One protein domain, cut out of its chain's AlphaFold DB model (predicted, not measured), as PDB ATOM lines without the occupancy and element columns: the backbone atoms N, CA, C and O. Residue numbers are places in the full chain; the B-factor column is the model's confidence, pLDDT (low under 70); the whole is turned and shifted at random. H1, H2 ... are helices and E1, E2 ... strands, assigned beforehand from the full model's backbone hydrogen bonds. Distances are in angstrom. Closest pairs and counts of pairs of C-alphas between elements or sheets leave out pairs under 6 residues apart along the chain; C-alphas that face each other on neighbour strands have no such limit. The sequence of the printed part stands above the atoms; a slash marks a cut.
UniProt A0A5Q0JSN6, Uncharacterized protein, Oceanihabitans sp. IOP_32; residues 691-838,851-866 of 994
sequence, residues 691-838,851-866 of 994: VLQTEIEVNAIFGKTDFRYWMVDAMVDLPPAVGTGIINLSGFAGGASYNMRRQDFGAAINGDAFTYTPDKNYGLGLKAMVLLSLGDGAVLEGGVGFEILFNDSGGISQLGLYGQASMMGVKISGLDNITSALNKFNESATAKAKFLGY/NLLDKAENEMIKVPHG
ATOM      1  N   VAL A 691      70.344 -28.906  22.117       74.12
ATOM      2  CA  VAL A 691      70.149 -27.465  22.393       74.12
ATOM      3  C   VAL A 691      68.674 -27.058  22.331       74.12
ATOM      4  O   VAL A 691      68.253 -26.154  23.050       74.12
ATOM      5  N   LEU A 692      67.893 -27.707  21.466       69.31
ATOM      6  CA  LEU A 692      66.474 -27.407  21.272       69.31
ATOM      7  C   LEU A 692      65.570 -28.273  22.157       69.31
ATOM      8  O   LEU A 692      64.374 -28.009  22.215       69.31
ATOM      9  N   GLN A 693      66.129 -29.282  22.841       76.56
ATOM     10  CA  GLN A 693      65.373 -30.300  23.580       76.56
ATOM     11  C   GLN A 693      64.257 -30.901  22.711       76.56
ATOM     12  O   GLN A 693      63.112 -31.016  23.135       76.56
ATOM     13  N   THR A 694      64.583 -31.194  21.451       75.38
ATOM     14  CA  THR A 694      63.623 -31.622  20.429       75.38
ATOM     15  C   THR A 694      64.129 -32.860  19.721       75.38
ATOM     16  O   THR A 694      65.311 -32.952  19.382       75.38
ATOM     17  N   GLU A 695      63.206 -33.768  19.454       83.94
ATOM     18  CA  GLU A 695      63.423 -34.996  18.713       83.94
ATOM     19  C   GLU A 695      62.411 -35.065  17.571       83.94
ATOM     20  O   GLU A 695      61.230 -34.765  17.759       83.94
ATOM     21  N   ILE A 696      62.900 -35.373  16.372       81.00
ATOM     22  CA  ILE A 696      62.087 -35.488  15.164       81.00
ATOM     23  C   ILE A 696      62.336 -36.863  14.584       81.00
ATOM     24  O   ILE A 696      63.480 -37.187  14.280       81.00
ATOM     25  N   GLU A 697      61.267 -37.611  14.355       84.31
ATOM     26  CA  GLU A 697      61.301 -38.841  13.572       84.31
ATOM     27  C   GLU A 697      60.425 -38.678  12.332       84.31
ATOM     28  O   GLU A 697      59.303 -38.168  12.408       84.31
ATOM     29  N   VAL A 698      60.961 -39.091  11.185       85.75
ATOM     30  CA  VAL A 698      60.268 -39.092   9.897       85.75
ATOM     31  C   VAL A 698      60.294 -40.501   9.327       85.75
ATOM     32  O   VAL A 698      61.370 -41.084   9.171       85.75
ATOM     33  N   ASN A 699      59.126 -41.013   8.948       87.12
ATOM     34  CA  ASN A 699      58.995 -42.278   8.235       87.12
ATOM     35  C   ASN A 699      58.553 -42.015   6.802       87.12
ATOM     36  O   ASN A 699      57.704 -41.161   6.541       87.12
ATOM     37  N   ALA A 700      59.121 -42.760   5.862       90.00
ATOM     38  CA  ALA A 700      58.743 -42.687   4.466       90.00
ATOM     39  C   ALA A 700      58.761 -44.067   3.815       90.00
ATOM     40  O   ALA A 700      59.700 -44.840   3.981       90.00
ATOM     41  N   ILE A 701      57.740 -44.351   3.011       91.69
ATOM     42  CA  ILE A 701      57.672 -45.562   2.193       91.69
ATOM     43  C   ILE A 701      57.335 -45.142   0.771       91.69
ATOM     44  O   ILE A 701      56.349 -44.445   0.541       91.69
ATOM     45  N   PHE A 702      58.126 -45.595  -0.194       94.12
ATOM     46  CA  PHE A 702      57.877 -45.415  -1.621       94.12
ATOM     47  C   PHE A 702      57.891 -46.781  -2.284       94.12
ATOM     48  O   PHE A 702      58.923 -47.446  -2.286       94.12
ATOM     49  N   GLY A 703      56.778 -47.211  -2.875       93.25
ATOM     50  CA  GLY A 703      56.705 -48.570  -3.399       93.25
ATOM     51  C   GLY A 703      55.723 -48.775  -4.534       93.25
ATOM     52  O   GLY A 703      55.038 -47.860  -5.012       93.25
ATOM     53  N   LYS A 704      55.718 -50.015  -5.013       93.44
ATOM     54  CA  LYS A 704      54.848 -50.482  -6.075       93.44
ATOM     55  C   LYS A 704      54.506 -51.961  -5.878       93.44
ATOM     56  O   LYS A 704      55.379 -52.825  -5.974       93.44
ATOM     57  N   THR A 705      53.209 -52.225  -5.749       89.88
ATOM     58  CA  THR A 705      52.598 -53.541  -5.975       89.88
ATOM     59  C   THR A 705      52.161 -53.621  -7.452       89.88
ATOM     60  O   THR A 705      53.004 -53.577  -8.353       89.88
ATOM     61  N   ASP A 706      50.855 -53.595  -7.732       91.12
ATOM     62  CA  ASP A 706      50.289 -53.373  -9.073       91.12
ATOM     63  C   ASP A 706      50.230 -51.879  -9.440       91.12
ATOM     64  O   ASP A 706      50.266 -51.500 -10.614       91.12
ATOM     65  N   PHE A 707      50.181 -51.007  -8.432       92.38
ATOM     66  CA  PHE A 707      50.109 -49.550  -8.553       92.38
ATOM     67  C   PHE A 707      51.200 -48.890  -7.701       92.38
ATOM     68  O   PHE A 707      51.743 -49.506  -6.787       92.38
ATOM     69  N   ARG A 708      51.556 -47.640  -8.026       93.44
ATOM     70  CA  ARG A 708      52.530 -46.857  -7.248       93.44
ATOM     71  C   ARG A 708      51.839 -46.195  -6.069       93.44
ATOM     72  O   ARG A 708      50.741 -45.662  -6.233       93.44
ATOM     73  N   TYR A 709      52.514 -46.170  -4.936       93.50
ATOM     74  CA  TYR A 709      52.031 -45.537  -3.722       93.50
ATOM     75  C   TYR A 709      53.211 -44.932  -2.956       93.50
ATOM     76  O   TYR A 709      54.371 -45.292  -3.188       93.50
ATOM     77  N   TRP A 710      52.919 -44.002  -2.053       93.31
ATOM     78  CA  TRP A 710      53.911 -43.512  -1.103       93.31
ATOM     79  C   TRP A 710      53.255 -42.957   0.159       93.31
ATOM     80  O   TRP A 710      52.092 -42.549   0.136       93.31
ATOM     81  N   MET A 711      54.012 -42.906   1.249       90.94
ATOM     82  CA  MET A 711      53.675 -42.130   2.437       90.94
ATOM     83  C   MET A 711      54.920 -41.442   2.986       90.94
ATOM     84  O   MET A 711      56.037 -41.925   2.801       90.94
ATOM     85  N   VAL A 712      54.705 -40.295   3.619       90.25
ATOM     86  CA  VAL A 712      55.685 -39.619   4.467       90.25
ATOM     87  C   VAL A 712      54.934 -39.108   5.685       90.25
ATOM     88  O   VAL A 712      53.972 -38.351   5.530       90.25
ATOM     89  N   ASP A 713      55.356 -39.487   6.883       85.81
ATOM     90  CA  ASP A 713      54.854 -38.910   8.126       85.81
ATOM     91  C   ASP A 713      55.980 -38.481   9.057       85.81
ATOM     92  O   ASP A 713      57.138 -38.853   8.884       85.81
ATOM     93  N   ALA A 714      55.628 -37.609   9.993       82.38
ATOM     94  CA  ALA A 714      56.532 -37.121  11.008       82.38
ATOM     95  C   ALA A 714      55.795 -36.919  12.328       82.38
ATOM     96  O   ALA A 714      54.615 -36.537  12.360       82.38
ATOM     97  N   MET A 715      56.535 -37.109  13.412       77.88
ATOM     98  CA  MET A 715      56.114 -36.791  14.768       77.88
ATOM     99  C   MET A 715      57.223 -35.989  15.449       77.88
ATOM    100  O   MET A 715      58.393 -36.358  15.387       77.88
ATOM    101  N   VAL A 716      56.856 -34.860  16.052       80.00
ATOM    102  CA  VAL A 716      57.799 -33.971  16.738       80.00
ATOM    103  C   VAL A 716      57.144 -33.299  17.936       80.00
ATOM    104  O   VAL A 716      56.066 -32.706  17.829       80.00
ATOM    105  N   ASP A 717      57.852 -33.334  19.060       77.38
ATOM    106  CA  ASP A 717      57.586 -32.485  20.216       77.38
ATOM    107  C   ASP A 717      58.289 -31.139  20.030       77.38
ATOM    108  O   ASP A 717      59.501 -31.076  19.837       77.38
ATOM    109  N   LEU A 718      57.526 -30.046  20.045       72.56
ATOM    110  CA  LEU A 718      58.062 -28.709  19.798       72.56
ATOM    111  C   LEU A 718      58.411 -28.024  21.125       72.56
ATOM    112  O   LEU A 718      57.648 -28.118  22.090       72.56
ATOM    113  N   PRO A 719      59.526 -27.277  21.192       68.56
ATOM    114  CA  PRO A 719      59.892 -26.578  22.407       68.56
ATOM    115  C   PRO A 719      58.885 -25.449  22.705       68.56
ATOM    116  O   PRO A 719      58.294 -24.891  21.776       68.56
ATOM    117  N   PRO A 720      58.733 -25.020  23.976       60.00
ATOM    118  CA  PRO A 720      57.664 -24.110  24.426       60.00
ATOM    119  C   PRO A 720      57.585 -22.725  23.747       60.00
ATOM    120  O   PRO A 720      56.664 -21.961  24.021       60.00
ATOM    121  N   ALA A 721      58.549 -22.373  22.890       60.16
ATOM    122  CA  ALA A 721      58.686 -21.067  22.242       60.16
ATOM    123  C   ALA A 721      58.422 -21.080  20.721       60.16
ATOM    124  O   ALA A 721      58.675 -20.078  20.048       60.16
ATOM    125  N   VAL A 722      57.934 -22.187  20.149       58.97
ATOM    126  CA  VAL A 722      57.598 -22.252  18.717       58.97
ATOM    127  C   VAL A 722      56.230 -21.611  18.484       58.97
ATOM    128  O   VAL A 722      55.191 -22.245  18.638       58.97
ATOM    129  N   GLY A 723      56.209 -20.322  18.135       60.81
ATOM    130  CA  GLY A 723      54.960 -19.593  17.923       60.81
ATOM    131  C   GLY A 723      55.113 -18.075  17.907       60.81
ATOM    132  O   GLY A 723      56.199 -17.530  17.738       60.81
ATOM    133  N   THR A 724      53.994 -17.373  18.077       63.06
ATOM    134  CA  THR A 724      53.946 -15.896  18.107       63.06
ATOM    135  C   THR A 724      54.131 -15.322  19.515       63.06
ATOM    136  O   THR A 724      54.029 -14.111  19.700       63.06
ATOM    137  N   GLY A 725      54.325 -16.175  20.527       59.62
ATOM    138  CA  GLY A 725      54.275 -15.819  21.950       59.62
ATOM    139  C   GLY A 725      52.849 -15.655  22.491       59.62
ATOM    140  O   GLY A 725      52.621 -15.840  23.683       59.62
ATOM    141  N   ILE A 726      51.878 -15.354  21.619       62.97
ATOM    142  CA  ILE A 726      50.443 -15.345  21.935       62.97
ATOM    143  C   ILE A 726      49.845 -16.730  21.684       62.97
ATOM    144  O   ILE A 726      49.142 -17.240  22.543       62.97
ATOM    145  N   ILE A 727      50.148 -17.338  20.535       67.06
ATOM    146  CA  ILE A 727      49.816 -18.731  20.201       67.06
ATOM    147  C   ILE A 727      51.133 -19.489  20.069       67.06
ATOM    148  O   ILE A 727      51.959 -19.118  19.227       67.06
ATOM    149  N   ASN A 728      51.305 -20.525  20.883       72.94
ATOM    150  CA  ASN A 728      52.461 -21.411  20.909       72.94
ATOM    151  C   ASN A 728      52.043 -22.818  20.464       72.94
ATOM    152  O   ASN A 728      50.926 -23.257  20.738       72.94
ATOM    153  N   LEU A 729      52.932 -23.505  19.751       73.94
ATOM    154  CA  LEU A 729      52.773 -24.889  19.315       73.94
ATOM    155  C   LEU A 729      53.691 -25.771  20.157       73.94
ATOM    156  O   LEU A 729      54.881 -25.483  20.264       73.94
ATOM    157  N   SER A 730      53.145 -26.838  20.736       74.12
ATOM    158  CA  SER A 730      53.896 -27.770  21.589       74.12
ATOM    159  C   SER A 730      54.131 -29.136  20.945       74.12
ATOM    160  O   SER A 730      54.940 -29.912  21.438       74.12
ATOM    161  N   GLY A 731      53.486 -29.434  19.815       76.19
ATOM    162  CA  GLY A 731      53.718 -30.689  19.107       76.19
ATOM    163  C   GLY A 731      53.028 -30.763  17.754       76.19
ATOM    164  O   GLY A 731      52.031 -30.077  17.510       76.19
ATOM    165  N   PHE A 732      53.567 -31.607  16.879       79.00
ATOM    166  CA  PHE A 732      53.026 -31.923  15.561       79.00
ATOM    167  C   PHE A 732      53.088 -33.433  15.327       79.00
ATOM    168  O   PHE A 732      54.118 -34.063  15.558       79.00
ATOM    169  N   ALA A 733      52.001 -34.002  14.813       78.06
ATOM    170  CA  ALA A 733      51.976 -35.362  14.288       78.06
ATOM    171  C   ALA A 733      51.156 -35.396  13.004       78.06
ATOM    172  O   ALA A 733      49.998 -34.976  12.984       78.06
ATOM    173  N   GLY A 734      51.722 -35.896  11.917       76.88
ATOM    174  CA  GLY A 734      51.002 -35.912  10.655       76.88
ATOM    175  C   GLY A 734      51.834 -36.355   9.476       76.88
ATOM    176  O   GLY A 734      53.049 -36.471   9.554       76.88
ATOM    177  N   GLY A 735      51.155 -36.570   8.358       83.00
ATOM    178  CA  GLY A 735      51.797 -37.020   7.136       83.00
ATOM    179  C   GLY A 735      50.931 -36.823   5.908       83.00
ATOM    180  O   GLY A 735      49.748 -36.469   5.995       83.00
ATOM    181  N   ALA A 736      51.549 -37.067   4.762       86.38
ATOM    182  CA  ALA A 736      50.887 -37.151   3.478       86.38
ATOM    183  C   ALA A 736      51.063 -38.556   2.900       86.38
ATOM    184  O   ALA A 736      52.096 -39.197   3.093       86.38
ATOM    185  N   SER A 737      50.058 -39.029   2.177       88.19
ATOM    186  CA  SER A 737      50.113 -40.313   1.490       88.19
ATOM    187  C   SER A 737      49.432 -40.253   0.130       88.19
ATOM    188  O   SER A 737      48.622 -39.371  -0.144       88.19
ATOM    189  N   TYR A 738      49.772 -41.203  -0.733       88.69
ATOM    190  CA  TYR A 738      49.159 -41.417  -2.036       88.69
ATOM    191  C   TYR A 738      48.958 -42.913  -2.254       88.69
ATOM    192  O   TYR A 738      49.925 -43.669  -2.127       88.69
ATOM    193  N   ASN A 739      47.738 -43.349  -2.587       89.25
ATOM    194  CA  ASN A 739      47.384 -44.770  -2.726       89.25
ATOM    195  C   ASN A 739      47.741 -45.602  -1.490       89.25
ATOM    196  O   ASN A 739      48.086 -46.780  -1.596       89.25
ATOM    197  N   MET A 740      47.680 -44.987  -0.307       85.12
ATOM    198  CA  MET A 740      47.872 -45.673   0.964       85.12
ATOM    199  C   MET A 740      46.835 -45.241   1.986       85.12
ATOM    200  O   MET A 740      46.536 -44.053   2.134       85.12
ATOM    201  N   ARG A 741      46.374 -46.223   2.755       79.12
ATOM    202  CA  ARG A 741      45.414 -46.069   3.840       79.12
ATOM    203  C   ARG A 741      46.107 -46.276   5.184       79.12
ATOM    204  O   ARG A 741      46.728 -47.317   5.401       79.12
ATOM    205  N   ARG A 742      45.957 -45.318   6.101       76.69
ATOM    206  CA  ARG A 742      46.450 -45.424   7.486       76.69
ATOM    207  C   ARG A 742      45.747 -46.601   8.192       76.69
ATOM    208  O   ARG A 742      44.537 -46.743   8.041       76.69
ATOM    209  N   GLN A 743      46.484 -47.484   8.871       67.12
ATOM    210  CA  GLN A 743      45.947 -48.704   9.505       67.12
ATOM    211  C   GLN A 743      45.922 -48.637  11.026       67.12
ATOM    212  O   GLN A 743      44.908 -49.004  11.608       67.12
ATOM    213  N   ASP A 744      47.007 -48.194  11.659       61.78
ATOM    214  CA  ASP A 744      47.125 -48.117  13.116       61.78
ATOM    215  C   ASP A 744      48.146 -47.043  13.556       61.78
ATOM    216  O   ASP A 744      48.897 -46.511  12.737       61.78
ATOM    217  N   PHE A 745      48.167 -46.722  14.849       61.25
ATOM    218  CA  PHE A 745      49.288 -46.111  15.556       61.25
ATOM    219  C   PHE A 745      50.340 -47.184  15.828       61.25
ATOM    220  O   PHE A 745      50.006 -48.287  16.266       61.25
ATOM    221  N   GLY A 746      51.602 -46.858  15.589       50.94
ATOM    222  CA  GLY A 746      52.721 -47.766  15.810       50.94
ATOM    223  C   GLY A 746      53.696 -47.787  14.643       50.94
ATOM    224  O   GLY A 746      53.503 -47.102  13.636       50.94
ATOM    225  N   ALA A 747      54.733 -48.602  14.806       42.50
ATOM    226  CA  ALA A 747      55.866 -48.684  13.905       42.50
ATOM    227  C   ALA A 747      55.500 -49.013  12.469       42.50
ATOM    228  O   ALA A 747      55.286 -50.169  12.104       42.50
ATOM    229  N   ALA A 748      55.526 -47.988  11.614       47.00
ATOM    230  CA  ALA A 748      55.889 -48.186  10.223       47.00
ATOM    231  C   ALA A 748      57.317 -48.730  10.206       47.00
ATOM    232  O   ALA A 748      58.264 -47.962  10.306       47.00
ATOM    233  N   ILE A 749      57.432 -50.055  10.140       43.38
ATOM    234  CA  ILE A 749      58.655 -50.848   9.979       43.38
ATOM    235  C   ILE A 749      59.664 -50.707  11.143       43.38
ATOM    236  O   ILE A 749      60.165 -51.739  11.564       43.38
ATOM    237  N   ASN A 750      59.884 -49.521  11.738       47.03
ATOM    238  CA  ASN A 750      60.723 -49.265  12.923       47.03
ATOM    239  C   ASN A 750      60.407 -47.960  13.728       47.03
ATOM    240  O   ASN A 750      61.188 -47.634  14.616       47.03
ATOM    241  N   GLY A 751      59.334 -47.202  13.439       50.06
ATOM    242  CA  GLY A 751      59.017 -45.916  14.125       50.06
ATOM    243  C   GLY A 751      57.913 -45.960  15.201       50.06
ATOM    244  O   GLY A 751      57.436 -47.026  15.543       50.06
ATOM    245  N   ASP A 752      57.426 -44.826  15.710       54.50
ATOM    246  CA  ASP A 752      56.291 -44.791  16.677       54.50
ATOM    247  C   ASP A 752      55.056 -44.006  16.176       54.50
ATOM    248  O   ASP A 752      54.053 -43.883  16.882       54.50
ATOM    249  N   ALA A 753      55.086 -43.492  14.938       60.12
ATOM    250  CA  ALA A 753      54.056 -42.587  14.417       60.12
ATOM    251  C   ALA A 753      52.780 -43.307  13.917       60.12
ATOM    252  O   ALA A 753      51.787 -43.411  14.645       60.12
ATOM    253  N   PHE A 754      52.756 -43.781  12.664       71.38
ATOM    254  CA  PHE A 754      51.571 -44.405  12.062       71.38
ATOM    255  C   PHE A 754      51.937 -45.510  11.061       71.38
ATOM    256  O   PHE A 754      52.872 -45.371  10.280       71.38
ATOM    257  N   THR A 755      51.130 -46.570  10.987       73.75
ATOM    258  CA  THR A 755      51.252 -47.621   9.961       73.75
ATOM    259  C   THR A 755      50.318 -47.362   8.779       73.75
ATOM    260  O   THR A 755      49.211 -46.836   8.937       73.75
ATOM    261  N   TYR A 756      50.740 -47.751   7.573       83.31
ATOM    262  CA  TYR A 756      49.968 -47.587   6.336       83.31
ATOM    263  C   TYR A 756      49.989 -48.864   5.505       83.31
ATOM    264  O   TYR A 756      50.984 -49.571   5.481       83.31
ATOM    265  N   THR A 757      48.927 -49.118   4.747       87.81
ATOM    266  CA  THR A 757      48.878 -50.202   3.754       87.81
ATOM    267  C   THR A 757      48.504 -49.655   2.381       87.81
ATOM    268  O   THR A 757      47.637 -48.776   2.313       87.81
ATOM    269  N   PRO A 758      49.100 -50.161   1.285       90.06
ATOM    270  CA  PRO A 758      48.702 -49.775  -0.065       90.06
ATOM    271  C   PRO A 758      47.208 -50.027  -0.314       90.06
ATOM    272  O   PRO A 758      46.710 -51.127  -0.088       90.06
ATOM    273  N   ASP A 759      46.490 -49.019  -0.805       85.75
ATOM    274  CA  ASP A 759      45.075 -49.106  -1.182       85.75
ATOM    275  C   ASP A 759      44.814 -48.181  -2.378       85.75
ATOM    276  O   ASP A 759      44.895 -46.957  -2.273       85.75
ATOM    277  N   LYS A 760      44.500 -48.776  -3.532       83.50
ATOM    278  CA  LYS A 760      44.294 -48.053  -4.797       83.50
ATOM    279  C   LYS A 760      43.081 -47.119  -4.798       83.50
ATOM    280  O   LYS A 760      42.945 -46.341  -5.733       83.50
ATOM    281  N   ASN A 761      42.181 -47.241  -3.819       78.88
ATOM    282  CA  ASN A 761      40.973 -46.420  -3.728       78.88
ATOM    283  C   ASN A 761      41.208 -45.102  -2.964       78.88
ATOM    284  O   ASN A 761      40.273 -44.326  -2.790       78.88
ATOM    285  N   TYR A 762      42.427 -44.860  -2.471       73.44
ATOM    286  CA  TYR A 762      42.790 -43.652  -1.734       73.44
ATOM    287  C   TYR A 762      43.736 -42.793  -2.575       73.44
ATOM    288  O   TYR A 762      44.858 -43.196  -2.831       73.44
ATOM    289  N   GLY A 763      43.317 -41.594  -2.982       75.44
ATOM    290  CA  GLY A 763      44.169 -40.658  -3.725       75.44
ATOM    291  C   GLY A 763      45.256 -39.999  -2.863       75.44
ATOM    292  O   GLY A 763      45.831 -40.606  -1.962       75.44
ATOM    293  N   LEU A 764      45.555 -38.725  -3.135       82.12
ATOM    294  CA  LEU A 764      46.395 -37.923  -2.241       82.12
ATOM    295  C   LEU A 764      45.622 -37.647  -0.940       82.12
ATOM    296  O   LEU A 764      44.458 -37.247  -0.975       82.12
ATOM    297  N   GLY A 765      46.266 -37.832   0.205       78.06
ATOM    298  CA  GLY A 765      45.722 -37.509   1.521       78.06
ATOM    299  C   GLY A 765      46.737 -36.726   2.341       78.06
ATOM    300  O   GLY A 765      47.933 -37.004   2.278       78.06
ATOM    301  N   LEU A 766      46.267 -35.746   3.108       80.44
ATOM    302  CA  LEU A 766      47.064 -35.028   4.100       80.44
ATOM    303  C   LEU A 766      46.297 -35.031   5.415       80.44
ATOM    304  O   LEU A 766      45.161 -34.568   5.473       80.44
ATOM    305  N   LYS A 767      46.921 -35.527   6.483       77.88
ATOM    306  CA  LYS A 767      46.316 -35.517   7.816       77.88
ATOM    307  C   LYS A 767      47.358 -35.183   8.863       77.88
ATOM    308  O   LYS A 767      48.352 -35.900   8.991       77.88
ATOM    309  N   ALA A 768      47.103 -34.115   9.606       78.38
ATOM    310  CA  ALA A 768      47.986 -33.587  10.632       78.38
ATOM    311  C   ALA A 768      47.213 -33.224  11.901       78.38
ATOM    312  O   ALA A 768      46.023 -32.927  11.864       78.38
ATOM    313  N   MET A 769      47.907 -33.230  13.027       77.06
ATOM    314  CA  MET A 769      47.442 -32.779  14.325       77.06
ATOM    315  C   MET A 769      48.516 -31.877  14.918       77.06
ATOM    316  O   MET A 769      49.704 -32.192  14.853       77.06
ATOM    317  N   VAL A 770      48.091 -30.762  15.499       76.94
ATOM    318  CA  VAL A 770      48.950 -29.855  16.256       76.94
ATOM    319  C   VAL A 770      48.409 -29.678  17.664       76.94
ATOM    320  O   VAL A 770      47.194 -29.593  17.868       76.94
ATOM    321  N   LEU A 771      49.315 -29.597  18.629       76.50
ATOM    322  CA  LEU A 771      49.000 -29.153  19.982       76.50
ATOM    323  C   LEU A 771      49.288 -27.659  20.084       76.50
ATOM    324  O   LEU A 771      50.350 -27.199  19.657       76.50
ATOM    325  N   LEU A 772      48.329 -26.905  20.611       75.88
ATOM    326  CA  LEU A 772      48.396 -25.454  20.718       75.88
ATOM    327  C   LEU A 772      48.103 -24.982  22.141       75.88
ATOM    328  O   LEU A 772      47.258 -25.534  22.845       75.88
ATOM    329  N   SER A 773      48.771 -23.906  22.537       72.31
ATOM    330  CA  SER A 773      48.534 -23.208  23.796       72.31
ATOM    331  C   SER A 773      48.574 -21.691  23.598       72.31
ATOM    332  O   SER A 773      49.232 -21.184  22.688       72.31
ATOM    333  N   LEU A 774      47.840 -20.942  24.427       70.94
ATOM    334  CA  LEU A 774      47.969 -19.483  24.508       70.94
ATOM    335  C   LEU A 774      48.764 -19.073  25.751       70.94
ATOM    336  O   LEU A 774      48.436 -19.485  26.868       70.94
ATOM    337  N   GLY A 775      49.775 -18.220  25.560       65.81
ATOM    338  CA  GLY A 775      50.695 -17.804  26.624       65.81
ATOM    339  C   GLY A 775      51.522 -18.975  27.170       65.81
ATOM    340  O   GLY A 775      52.079 -19.754  26.403       65.81
ATOM    341  N   ASP A 776      51.595 -19.120  28.492       63.34
ATOM    342  CA  ASP A 776      52.260 -20.235  29.192       63.34
ATOM    343  C   ASP A 776      51.366 -21.487  29.352       63.34
ATOM    344  O   ASP A 776      51.676 -22.380  30.137       63.34
ATOM    345  N   GLY A 777      50.238 -21.545  28.633       60.03
ATOM    346  CA  GLY A 777      49.227 -22.598  28.767       60.03
ATOM    347  C   GLY A 777      48.198 -22.341  29.874       60.03
ATOM    348  O   GLY A 777      47.222 -23.080  29.977       60.03
ATOM    349  N   ALA A 778      48.329 -21.268  30.668       60.50
ATOM    350  CA  ALA A 778      47.340 -20.930  31.695       60.50
ATOM    351  C   ALA A 778      46.033 -20.346  31.124       60.50
ATOM    352  O   ALA A 778      45.016 -20.301  31.816       60.50
ATOM    353  N   VAL A 779      46.035 -19.879  29.872       65.50
ATOM    354  CA  VAL A 779      44.871 -19.214  29.262       65.50
ATOM    355  C   VAL A 779      44.069 -20.164  28.384       65.50
ATOM    356  O   VAL A 779      42.848 -20.202  28.524       65.50
ATOM    357  N   LEU A 780      44.735 -20.922  27.511       72.38
ATOM    358  CA  LEU A 780      44.118 -21.927  26.648       72.38
ATOM    359  C   LEU A 780      45.124 -23.042  26.346       72.38
ATOM    360  O   LEU A 780      46.280 -22.746  26.047       72.38
ATOM    361  N   GLU A 781      44.664 -24.287  26.361       74.12
ATOM    362  CA  GLU A 781      45.406 -25.473  25.925       74.12
ATOM    363  C   GLU A 781      44.473 -26.347  25.080       74.12
ATOM    364  O   GLU A 781      43.320 -26.567  25.452       74.12
ATOM    365  N   GLY A 782      44.920 -26.821  23.919       74.81
ATOM    366  CA  GLY A 782      44.063 -27.608  23.039       74.81
ATOM    367  C   GLY A 782      44.804 -28.352  21.940       74.81
ATOM    368  O   GLY A 782      45.964 -28.087  21.641       74.81
ATOM    369  N   GLY A 783      44.101 -29.291  21.318       77.00
ATOM    370  CA  GLY A 783      44.556 -29.993  20.124       77.00
ATOM    371  C   GLY A 783      43.696 -29.603  18.930       77.00
ATOM    372  O   GLY A 783      42.474 -29.483  19.061       77.00
ATOM    373  N   VAL A 784      44.318 -29.442  17.763       75.75
ATOM    374  CA  VAL A 784      43.627 -29.219  16.489       75.75
ATOM    375  C   VAL A 784      44.135 -30.207  15.445       75.75
ATOM    376  O   VAL A 784      45.315 -30.233  15.111       75.75
ATOM    377  N   GLY A 785      43.224 -31.024  14.931       74.94
ATOM    378  CA  GLY A 785      43.398 -31.878  13.768       74.94
ATOM    379  C   GLY A 785      42.996 -31.159  12.483       74.94
ATOM    380  O   GLY A 785      41.997 -30.439  12.431       74.94
ATOM    381  N   PHE A 786      43.770 -31.390  11.434       77.88
ATOM    382  CA  PHE A 786      43.569 -30.887  10.087       77.88
ATOM    383  C   PHE A 786      43.639 -32.045   9.087       77.88
ATOM    384  O   PHE A 786      44.554 -32.869   9.137       77.88
ATOM    385  N   GLU A 787      42.678 -32.107   8.171       74.25
ATOM    386  CA  GLU A 787      42.535 -33.188   7.194       74.25
ATOM    387  C   GLU A 787      42.211 -32.601   5.815       74.25
ATOM    388  O   GLU A 787      41.307 -31.780   5.688       74.25
ATOM    389  N   ILE A 788      42.939 -33.017   4.780       74.38
ATOM    390  CA  ILE A 788      42.607 -32.764   3.375       74.38
ATOM    391  C   ILE A 788      42.551 -34.107   2.654       74.38
ATOM    392  O   ILE A 788      43.505 -34.886   2.698       74.38
ATOM    393  N   LEU A 789      41.457 -34.338   1.937       67.88
ATOM    394  CA  LEU A 789      41.284 -35.469   1.037       67.88
ATOM    395  C   LEU A 789      41.182 -34.961  -0.400       67.88
ATOM    396  O   LEU A 789      40.528 -33.948  -0.669       67.88
ATOM    397  N   PHE A 790      41.839 -35.664  -1.316       71.94
ATOM    398  CA  PHE A 790      41.781 -35.394  -2.746       71.94
ATOM    399  C   PHE A 790      41.078 -36.546  -3.469       71.94
ATOM    400  O   PHE A 790      41.202 -37.705  -3.078       71.94
ATOM    401  N   ASN A 791      40.359 -36.227  -4.541       66.94
ATOM    402  CA  ASN A 791      39.781 -37.219  -5.446       66.94
ATOM    403  C   ASN A 791      40.826 -37.756  -6.445       66.94
ATOM    404  O   ASN A 791      41.909 -37.188  -6.608       66.94
ATOM    405  N   ASP A 792      40.472 -38.817  -7.174       64.25
ATOM    406  CA  ASP A 792      41.354 -39.497  -8.141       64.25
ATOM    407  C   ASP A 792      41.829 -38.598  -9.298       64.25
ATOM    408  O   ASP A 792      42.804 -38.907  -9.982       64.25
ATOM    409  N   SER A 793      41.158 -37.465  -9.525       67.31
ATOM    410  CA  SER A 793      41.536 -36.462 -10.532       67.31
ATOM    411  C   SER A 793      42.463 -35.367  -9.980       67.31
ATOM    412  O   SER A 793      42.806 -34.432 -10.706       67.31
ATOM    413  N   GLY A 794      42.868 -35.456  -8.707       60.62
ATOM    414  CA  GLY A 794      43.739 -34.492  -8.030       60.62
ATOM    415  C   GLY A 794      43.039 -33.213  -7.550       60.62
ATOM    416  O   GLY A 794      43.716 -32.274  -7.131       60.62
ATOM    417  N   GLY A 795      41.706 -33.144  -7.613       67.19
ATOM    418  CA  GLY A 795      40.922 -32.077  -6.984       67.19
ATOM    419  C   GLY A 795      40.746 -32.330  -5.486       67.19
ATOM    420  O   GLY A 795      40.724 -33.478  -5.061       67.19
ATOM    421  N   ILE A 796      40.613 -31.274  -4.679       68.62
ATOM    422  CA  ILE A 796      40.270 -31.417  -3.253       68.62
ATOM    423  C   ILE A 796      38.809 -31.871  -3.175       68.62
ATOM    424  O   ILE A 796      37.956 -31.192  -3.738       68.62
ATOM    425  N   SER A 797      38.532 -32.984  -2.496       67.06
ATOM    426  CA  SER A 797      37.169 -33.454  -2.211       67.06
ATOM    427  C   SER A 797      36.679 -32.934  -0.861       67.06
ATOM    428  O   SER A 797      35.543 -32.477  -0.734       67.06
ATOM    429  N   GLN A 798      37.551 -32.920   0.151       69.56
ATOM    430  CA  GLN A 798      37.187 -32.511   1.506       69.56
ATOM    431  C   GLN A 798      38.343 -31.821   2.237       69.56
ATOM    432  O   GLN A 798      39.502 -32.210   2.103       69.56
ATOM    433  N   LEU A 799      38.011 -30.818   3.052       75.50
ATOM    434  CA  LEU A 799      38.899 -30.198   4.035       75.50
ATOM    435  C   LEU A 799      38.202 -30.186   5.399       75.50
ATOM    436  O   LEU A 799      37.100 -29.662   5.522       75.50
ATOM    437  N   GLY A 800      38.832 -30.756   6.419       74.75
ATOM    438  CA  GLY A 800      38.313 -30.850   7.781       74.75
ATOM    439  C   GLY A 800      39.238 -30.184   8.796       74.75
ATOM    440  O   GLY A 800      40.459 -30.308   8.717       74.75
ATOM    441  N   LEU A 801      38.644 -29.496   9.765       77.88
ATOM    442  CA  LEU A 801      39.303 -28.939  10.939       77.88
ATOM    443  C   LEU A 801      38.527 -29.387  12.180       77.88
ATOM    444  O   LEU A 801      37.342 -29.083  12.309       77.88
ATOM    445  N   TYR A 802      39.181 -30.088  13.097       78.88
ATOM    446  CA  TYR A 802      38.550 -30.613  14.309       78.88
ATOM    447  C   TYR A 802      39.416 -30.284  15.510       78.88
ATOM    448  O   TYR A 802      40.635 -30.364  15.422       78.88
ATOM    449  N   GLY A 803      38.828 -29.918  16.638       77.19
ATOM    450  CA  GLY A 803      39.628 -29.575  17.802       77.19
ATOM    451  C   GLY A 803      38.857 -29.584  19.104       77.19
ATOM    452  O   GLY A 803      37.630 -29.480  19.134       77.19
ATOM    453  N   GLN A 804      39.614 -29.692  20.188       79.44
ATOM    454  CA  GLN A 804      39.130 -29.447  21.539       79.44
ATOM    455  C   GLN A 804      40.123 -28.547  22.265       79.44
ATOM    456  O   GLN A 804      41.333 -28.695  22.092       79.44
ATOM    457  N   ALA A 805      39.613 -27.636  23.088       77.44
ATOM    458  CA  ALA A 805      40.439 -26.755  23.904       77.44
ATOM    459  C   ALA A 805      39.829 -26.549  25.295       77.44
ATOM    460  O   ALA A 805      38.603 -26.488  25.427       77.44
ATOM    461  N   SER A 806      40.674 -26.409  26.318       77.19
ATOM    462  CA  SER A 806      40.327 -25.901  27.649       77.19
ATOM    463  C   SER A 806      40.852 -24.476  27.827       77.19
ATOM    464  O   SER A 806      41.801 -24.067  27.166       77.19
ATOM    465  N   MET A 807      40.241 -23.716  28.731       73.06
ATOM    466  CA  MET A 807      40.687 -22.389  29.150       73.06
ATOM    467  C   MET A 807      40.671 -22.270  30.681       73.06
ATOM    468  O   MET A 807      39.888 -22.955  31.345       73.06
ATOM    469  N   MET A 808      41.474 -21.340  31.221       68.19
ATOM    470  CA  MET A 808      41.653 -21.030  32.659       68.19
ATOM    471  C   MET A 808      42.477 -22.045  33.480       68.19
ATOM    472  O   MET A 808      42.061 -22.490  34.546       68.19
ATOM    473  N   GLY A 809      43.684 -22.372  33.017       57.72
ATOM    474  CA  GLY A 809      44.738 -22.978  33.842       57.72
ATOM    475  C   GLY A 809      44.542 -24.448  34.204       57.72
ATOM    476  O   GLY A 809      45.308 -24.987  35.004       57.72
ATOM    477  N   VAL A 810      43.540 -25.110  33.629       60.91
ATOM    478  CA  VAL A 810      43.354 -26.549  33.802       60.91
ATOM    479  C   VAL A 810      44.201 -27.290  32.787       60.91
ATOM    480  O   VAL A 810      43.853 -27.348  31.607       60.91
ATOM    481  N   LYS A 811      45.275 -27.901  33.292       61.38
ATOM    482  CA  LYS A 811      46.087 -28.843  32.528       61.38
ATOM    483  C   LYS A 811      45.238 -30.025  32.090       61.38
ATOM    484  O   LYS A 811      44.642 -30.718  32.925       61.38
ATOM    485  N   ILE A 812      45.201 -30.278  30.790       63.16
ATOM    486  CA  ILE A 812      44.555 -31.470  30.254       63.16
ATOM    487  C   ILE A 812      45.553 -32.617  30.394       63.16
ATOM    488  O   ILE A 812      46.561 -32.669  29.697       63.16
ATOM    489  N   SER A 813      45.284 -33.549  31.314       61.16
ATOM    490  CA  SER A 813      46.177 -34.690  31.533       61.16
ATOM    491  C   SER A 813      46.437 -35.416  30.208       61.16
ATOM    492  O   SER A 813      45.494 -35.936  29.605       61.16
ATOM    493  N   GLY A 814      47.707 -35.534  29.808       61.94
ATOM    494  CA  GLY A 814      48.138 -36.206  28.580       61.94
ATOM    495  C   GLY A 814      48.182 -35.355  27.320       61.94
ATOM    496  O   GLY A 814      48.423 -35.918  26.266       61.94
ATOM    497  N   LEU A 815      47.979 -34.039  27.409       67.19
ATOM    498  CA  LEU A 815      48.359 -33.093  26.352       67.19
ATOM    499  C   LEU A 815      49.727 -32.441  26.606       67.19
ATOM    500  O   LEU A 815      50.091 -31.493  25.918       67.19
ATOM    501  N   ASP A 816      50.500 -32.978  27.556       67.25
ATOM    502  CA  ASP A 816      51.810 -32.447  27.943       67.25
ATOM    503  C   ASP A 816      52.811 -32.425  26.768       67.25
ATOM    504  O   ASP A 816      53.651 -31.530  26.691       67.25
ATOM    505  N   ASN A 817      52.713 -33.398  25.852       70.00
ATOM    506  CA  ASN A 817      53.492 -33.503  24.614       70.00
ATOM    507  C   ASN A 817      52.746 -34.388  23.579       70.00
ATOM    508  O   ASN A 817      51.767 -35.056  23.933       70.00
ATOM    509  N   ILE A 818      53.155 -34.386  22.301       71.44
ATOM    510  CA  ILE A 818      52.461 -35.111  21.215       71.44
ATOM    511  C   ILE A 818      52.475 -36.622  21.439       71.44
ATOM    512  O   ILE A 818      51.485 -37.296  21.171       71.44
ATOM    513  N   THR A 819      53.558 -37.146  22.006       71.12
ATOM    514  CA  THR A 819      53.720 -38.576  22.282       71.12
ATOM    515  C   THR A 819      52.721 -39.053  23.343       71.12
ATOM    516  O   THR A 819      52.009 -40.038  23.159       71.12
ATOM    517  N   SER A 820      52.584 -38.309  24.443       70.75
ATOM    518  CA  SER A 820      51.591 -38.569  25.495       70.75
ATOM    519  C   SER A 820      50.170 -38.401  24.967       70.75
ATOM    520  O   SER A 820      49.285 -39.183  25.322       70.75
ATOM    521  N   ALA A 821      49.968 -37.417  24.087       69.00
ATOM    522  CA  ALA A 821      48.690 -37.162  23.447       69.00
ATOM    523  C   ALA A 821      48.249 -38.356  22.590       69.00
ATOM    524  O   ALA A 821      47.133 -38.860  22.742       69.00
ATOM    525  N   LEU A 822      49.146 -38.868  21.749       68.56
ATOM    526  CA  LEU A 822      48.901 -40.035  20.906       68.56
ATOM    527  C   LEU A 822      48.737 -41.322  21.720       68.56
ATOM    528  O   LEU A 822      47.843 -42.108  21.418       68.56
ATOM    529  N   ASN A 823      49.507 -41.519  22.791       70.31
ATOM    530  CA  ASN A 823      49.349 -42.684  23.668       70.31
ATOM    531  C   ASN A 823      47.957 -42.727  24.309       70.31
ATOM    532  O   ASN A 823      47.258 -43.737  24.215       70.31
ATOM    533  N   LYS A 824      47.494 -41.603  24.870       68.25
ATOM    534  CA  LYS A 824      46.125 -41.504  25.402       68.25
ATOM    535  C   LYS A 824      45.055 -41.656  24.333       68.25
ATOM    536  O   LYS A 824      43.959 -42.139  24.608       68.25
ATOM    537  N   PHE A 825      45.359 -41.226  23.117       66.00
ATOM    538  CA  PHE A 825      44.481 -41.419  21.981       66.00
ATOM    539  C   PHE A 825      44.352 -42.906  21.604       66.00
ATOM    540  O   PHE A 825      43.240 -43.395  21.402       66.00
ATOM    541  N   ASN A 826      45.473 -43.635  21.574       65.00
ATOM    542  CA  ASN A 826      45.557 -45.060  21.243       65.00
ATOM    543  C   ASN A 826      44.811 -45.945  22.263       65.00
ATOM    544  O   ASN A 826      44.199 -46.942  21.885       65.00
ATOM    545  N   GLU A 827      44.775 -45.545  23.540       68.56
ATOM    546  CA  GLU A 827      43.991 -46.218  24.593       68.56
ATOM    547  C   GLU A 827      42.466 -46.184  24.340       68.56
ATOM    548  O   GLU A 827      41.723 -47.014  24.870       68.56
ATOM    549  N   SER A 828      41.970 -45.258  23.511       65.06
ATOM    550  CA  SER A 828      40.549 -45.133  23.177       65.06
ATOM    551  C   SER A 828      40.211 -45.837  21.858       65.06
ATOM    552  O   SER A 828      40.377 -45.283  20.774       65.06
ATOM    553  N   ALA A 829      39.644 -47.046  21.934       60.31
ATOM    554  CA  ALA A 829      39.302 -47.861  20.758       60.31
ATOM    555  C   ALA A 829      38.387 -47.146  19.736       60.31
ATOM    556  O   ALA A 829      38.578 -47.271  18.526       60.31
ATOM    557  N   THR A 830      37.407 -46.367  20.206       58.41
ATOM    558  CA  THR A 830      36.498 -45.598  19.334       58.41
ATOM    559  C   THR A 830      37.202 -44.425  18.655       58.41
ATOM    560  O   THR A 830      36.915 -44.123  17.498       58.41
ATOM    561  N   ALA A 831      38.116 -43.768  19.369       57.56
ATOM    562  CA  ALA A 831      38.885 -42.646  18.853       57.56
ATOM    563  C   ALA A 831      39.880 -43.098  17.792       57.56
ATOM    564  O   ALA A 831      39.898 -42.593  16.668       57.56
ATOM    565  N   LYS A 832      40.618 -44.147  18.147       58.38
ATOM    566  CA  LYS A 832      41.542 -44.886  17.308       58.38
ATOM    567  C   LYS A 832      40.916 -45.274  15.969       58.38
ATOM    568  O   LYS A 832      41.374 -44.797  14.936       58.38
ATOM    569  N   ALA A 833      39.827 -46.046  15.969       58.94
ATOM    570  CA  ALA A 833      39.187 -46.518  14.735       58.94
ATOM    571  C   ALA A 833      38.779 -45.375  13.781       58.94
ATOM    572  O   ALA A 833      38.980 -45.467  12.569       58.94
ATOM    573  N   LYS A 834      38.251 -44.271  14.324       58.91
ATOM    574  CA  LYS A 834      37.794 -43.123  13.530       58.91
ATOM    575  C   LYS A 834      38.949 -42.282  12.980       58.91
ATOM    576  O   LYS A 834      38.952 -41.950  11.798       58.91
ATOM    577  N   PHE A 835      39.977 -42.008  13.783       58.12
ATOM    578  CA  PHE A 835      41.158 -41.270  13.324       58.12
ATOM    579  C   PHE A 835      41.943 -42.019  12.240       58.12
ATOM    580  O   PHE A 835      42.453 -41.389  11.310       58.12
ATOM    581  N   LEU A 836      41.993 -43.350  12.323       58.62
ATOM    582  CA  LEU A 836      42.599 -44.223  11.314       58.62
ATOM    583  C   LEU A 836      41.773 -44.295  10.016       58.62
ATOM    584  O   LEU A 836      42.241 -44.837   9.021       58.62
ATOM    585  N   GLY A 837      40.570 -43.709   9.995       55.28
ATOM    586  CA  GLY A 837      39.710 -43.664   8.815       55.28
ATOM    587  C   GLY A 837      38.982 -44.979   8.529       55.28
ATOM    588  O   GLY A 837      38.543 -45.185   7.398       55.28
ATOM    589  N   TYR A 838      38.840 -45.871   9.518       48.34
ATOM    590  CA  TYR A 838      38.081 -47.111   9.364       48.34
ATOM    591  C   TYR A 838      36.573 -46.824   9.404       48.34
ATOM    592  O   TYR A 838      36.018 -46.506  10.456       48.34
ATOM    593  N   ASN A 851      27.034 -35.707  12.984       58.78
ATOM    594  CA  ASN A 851      27.375 -34.837  14.111       58.78
ATOM    595  C   ASN A 851      28.896 -34.578  14.085       58.78
ATOM    596  O   ASN A 851      29.696 -35.465  14.396       58.78
ATOM    597  N   LEU A 852      29.323 -33.399  13.623       60.81
ATOM    598  CA  LEU A 852      30.744 -33.042  13.502       60.81
ATOM    599  C   LEU A 852      31.407 -32.959  14.878       60.81
ATOM    600  O   LEU A 852      32.601 -33.237  15.009       60.81
ATOM    601  N   LEU A 853      30.626 -32.644  15.910       59.12
ATOM    602  CA  LEU A 853      31.082 -32.676  17.293       59.12
ATOM    603  C   LEU A 853      31.341 -34.089  17.801       59.12
ATOM    604  O   LEU A 853      32.264 -34.253  18.592       59.12
ATOM    605  N   ASP A 854      30.642 -35.115  17.302       61.34
ATOM    606  CA  ASP A 854      31.012 -36.505  17.596       61.34
ATOM    607  C   ASP A 854      32.378 -36.830  16.988       61.34
ATOM    608  O   ASP A 854      33.140 -37.601  17.569       61.34
ATOM    609  N   LYS A 855      32.714 -36.259  15.825       60.25
ATOM    610  CA  LYS A 855      34.048 -36.419  15.235       60.25
ATOM    611  C   LYS A 855      35.100 -35.708  16.086       60.25
ATOM    612  O   LYS A 855      36.093 -36.331  16.422       60.25
ATOM    613  N   ALA A 856      34.858 -34.478  16.537       58.28
ATOM    614  CA  ALA A 856      35.767 -33.784  17.454       58.28
ATOM    615  C   ALA A 856      35.898 -34.484  18.824       58.28
ATOM    616  O   ALA A 856      36.990 -34.543  19.379       58.28
ATOM    617  N   GLU A 857      34.812 -35.034  19.373       62.06
ATOM    618  CA  GLU A 857      34.786 -35.739  20.662       62.06
ATOM    619  C   GLU A 857      35.463 -37.109  20.611       62.06
ATOM    620  O   GLU A 857      36.084 -37.528  21.591       62.06
ATOM    621  N   ASN A 858      35.314 -37.812  19.488       56.97
ATOM    622  CA  ASN A 858      35.896 -39.129  19.317       56.97
ATOM    623  C   ASN A 858      37.302 -39.055  18.716       56.97
ATOM    624  O   ASN A 858      38.131 -39.827  19.136       56.97
ATOM    625  N   GLU A 859      37.621 -38.152  17.790       59.72
ATOM    626  CA  GLU A 859      38.932 -38.103  17.113       59.72
ATOM    627  C   GLU A 859      39.946 -37.140  17.751       59.72
ATOM    628  O   GLU A 859      41.058 -37.014  17.245       59.72
ATOM    629  N   MET A 860      39.620 -36.525  18.897       62.94
ATOM    630  CA  MET A 860      40.553 -35.722  19.703       62.94
ATOM    631  C   MET A 860      40.550 -36.171  21.172       62.94
ATOM    632  O   MET A 860      39.613 -36.821  21.639       62.94
ATOM    633  N   ILE A 861      41.585 -35.795  21.930       62.44
ATOM    634  CA  ILE A 861      41.668 -36.090  23.368       62.44
ATOM    635  C   ILE A 861      40.535 -35.391  24.109       62.44
ATOM    636  O   ILE A 861      40.340 -34.184  23.976       62.44
ATOM    637  N   LYS A 862      39.799 -36.164  24.912       66.81
ATOM    638  CA  LYS A 862      38.671 -35.655  25.689       66.81
ATOM    639  C   LYS A 862      39.151 -34.679  26.752       66.81
ATOM    640  O   LYS A 862      39.867 -35.057  27.678       66.81
ATOM    641  N   VAL A 863      38.679 -33.443  26.658       64.62
ATOM    642  CA  VAL A 863      38.872 -32.441  27.706       64.62
ATOM    643  C   VAL A 863      37.893 -32.720  28.854       64.62
ATOM    644  O   VAL A 863      36.680 -32.705  28.626       64.62
ATOM    645  N   PRO A 864      38.359 -32.966  30.094       63.62
ATOM    646  CA  PRO A 864      37.469 -33.199  31.228       63.62
ATOM    647  C   PRO A 864      36.538 -32.003  31.485       63.62
ATOM    648  O   PRO A 864      36.980 -30.859  31.590       63.62
ATOM    649  N   HIS A 865      35.244 -32.266  31.670       61.41
ATOM    650  CA  HIS A 865      34.236 -31.243  31.997       61.41
ATOM    651  C   HIS A 865      34.116 -30.960  33.515       61.41
ATOM    652  O   HIS A 865      33.053 -30.553  33.978       61.41
ATOM    653  N   GLY A 866      35.161 -31.253  34.301       58.75
ATOM    654  CA  GLY A 866      35.150 -31.148  35.769       58.75
ATOM    655  C   GLY A 866      35.088 -29.709  36.304       58.75
ATOM    656  O   GLY A 866      35.207 -28.746  35.549       58.75
TER     657      GLY A 866
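Overview. This is residues 691 to 838 and 851 to 866 of the 994 residues of an uncharacterized protein of Oceanihabitans sp. IOP_32 (UniProt A0A5Q0JSN6). A wide, twisted sheet of six long strands makes a wall; the hairpin E4 and E5 and the short helices H1, H2 and H3 lie over one face of it, and its other face is bare of named elements. E4 and E5 make a second, much smaller sheet that is only partly face to face with the wall, and H2 lies between H1 and H3. The printed part has 164 residues, with eight strands followed by three helices, in the mixed class; the large sheet runs E1, E2, E3, E6, E7, E8, antiparallel throughout. The whole is compact, with a radius of gyration of the C-alphas of 16.3 A and spans of 53 by 43 by 29 A.

Along the chain. Find C-alpha 694 at (63.623, -31.622, 20.429); from there E1 runs 33.7 A to residue 704. E2, residues 708 to 717, returns over 31.4 A, and E3, residues 727 to 738, spans 31.8 A and bends by 73 degrees at residue 730. Next come E4, residues 740 to 745, and E5, residues 754 to 758. Find C-alpha 764 at (46.395, -37.923, -2.241), where E6 begins and runs to 774; E7 is 780 to 790 and E8 is 796 to 807, 33.6 A long. H1 is 818 to 826, 12.1 A long, H2 is 829 to 835, and H3, 852 to 859, ends at C-alpha (38.932, -38.103, 17.113).

Arrangement. Start at edge strand E1: it forms a hairpin with E2, where N 699 and O 713 are 2.9 A apart. E1 E2 E3 is a meander, each strand the antiparallel neighbour of the one before, and so is E6 E7 E8. Between E3 and E6 look at N 769 and O 733, 2.7 A. The sheet E4 E5, with N 743 and O 755 at 2.8 A, makes a sandwich, two sheets face to face, with the large sheet, their best planes 16 degrees apart. H1 and H3 are on the same face of the large sheet, giving two layers. H1 lies over E3 and E6 at a height over the sheet of 10.1 A, and H3, at 6.6 A, runs across the strands, at 66 degrees to E8 on the local plane. H2 and H3 touch at Ala 831 and Asn 858, their closest C-alphas, 4.6 A apart. Every O i to N i+4 pair is within hydrogen-bond range in H1, H2 and H3.

Size, cuts and confidence. The C-alphas farthest apart, of Asp 706 and Met 808, are 53.5 A apart. Residues 839 to 850 are not printed; C-alphas 838 and 851 are 17.0 A apart across this cut. Of the links that are printed whole, none is long. The mean pLDDT of the printed part is 71.3, and 77 residues are under 70, among them 824 to 838 and 851 to 866.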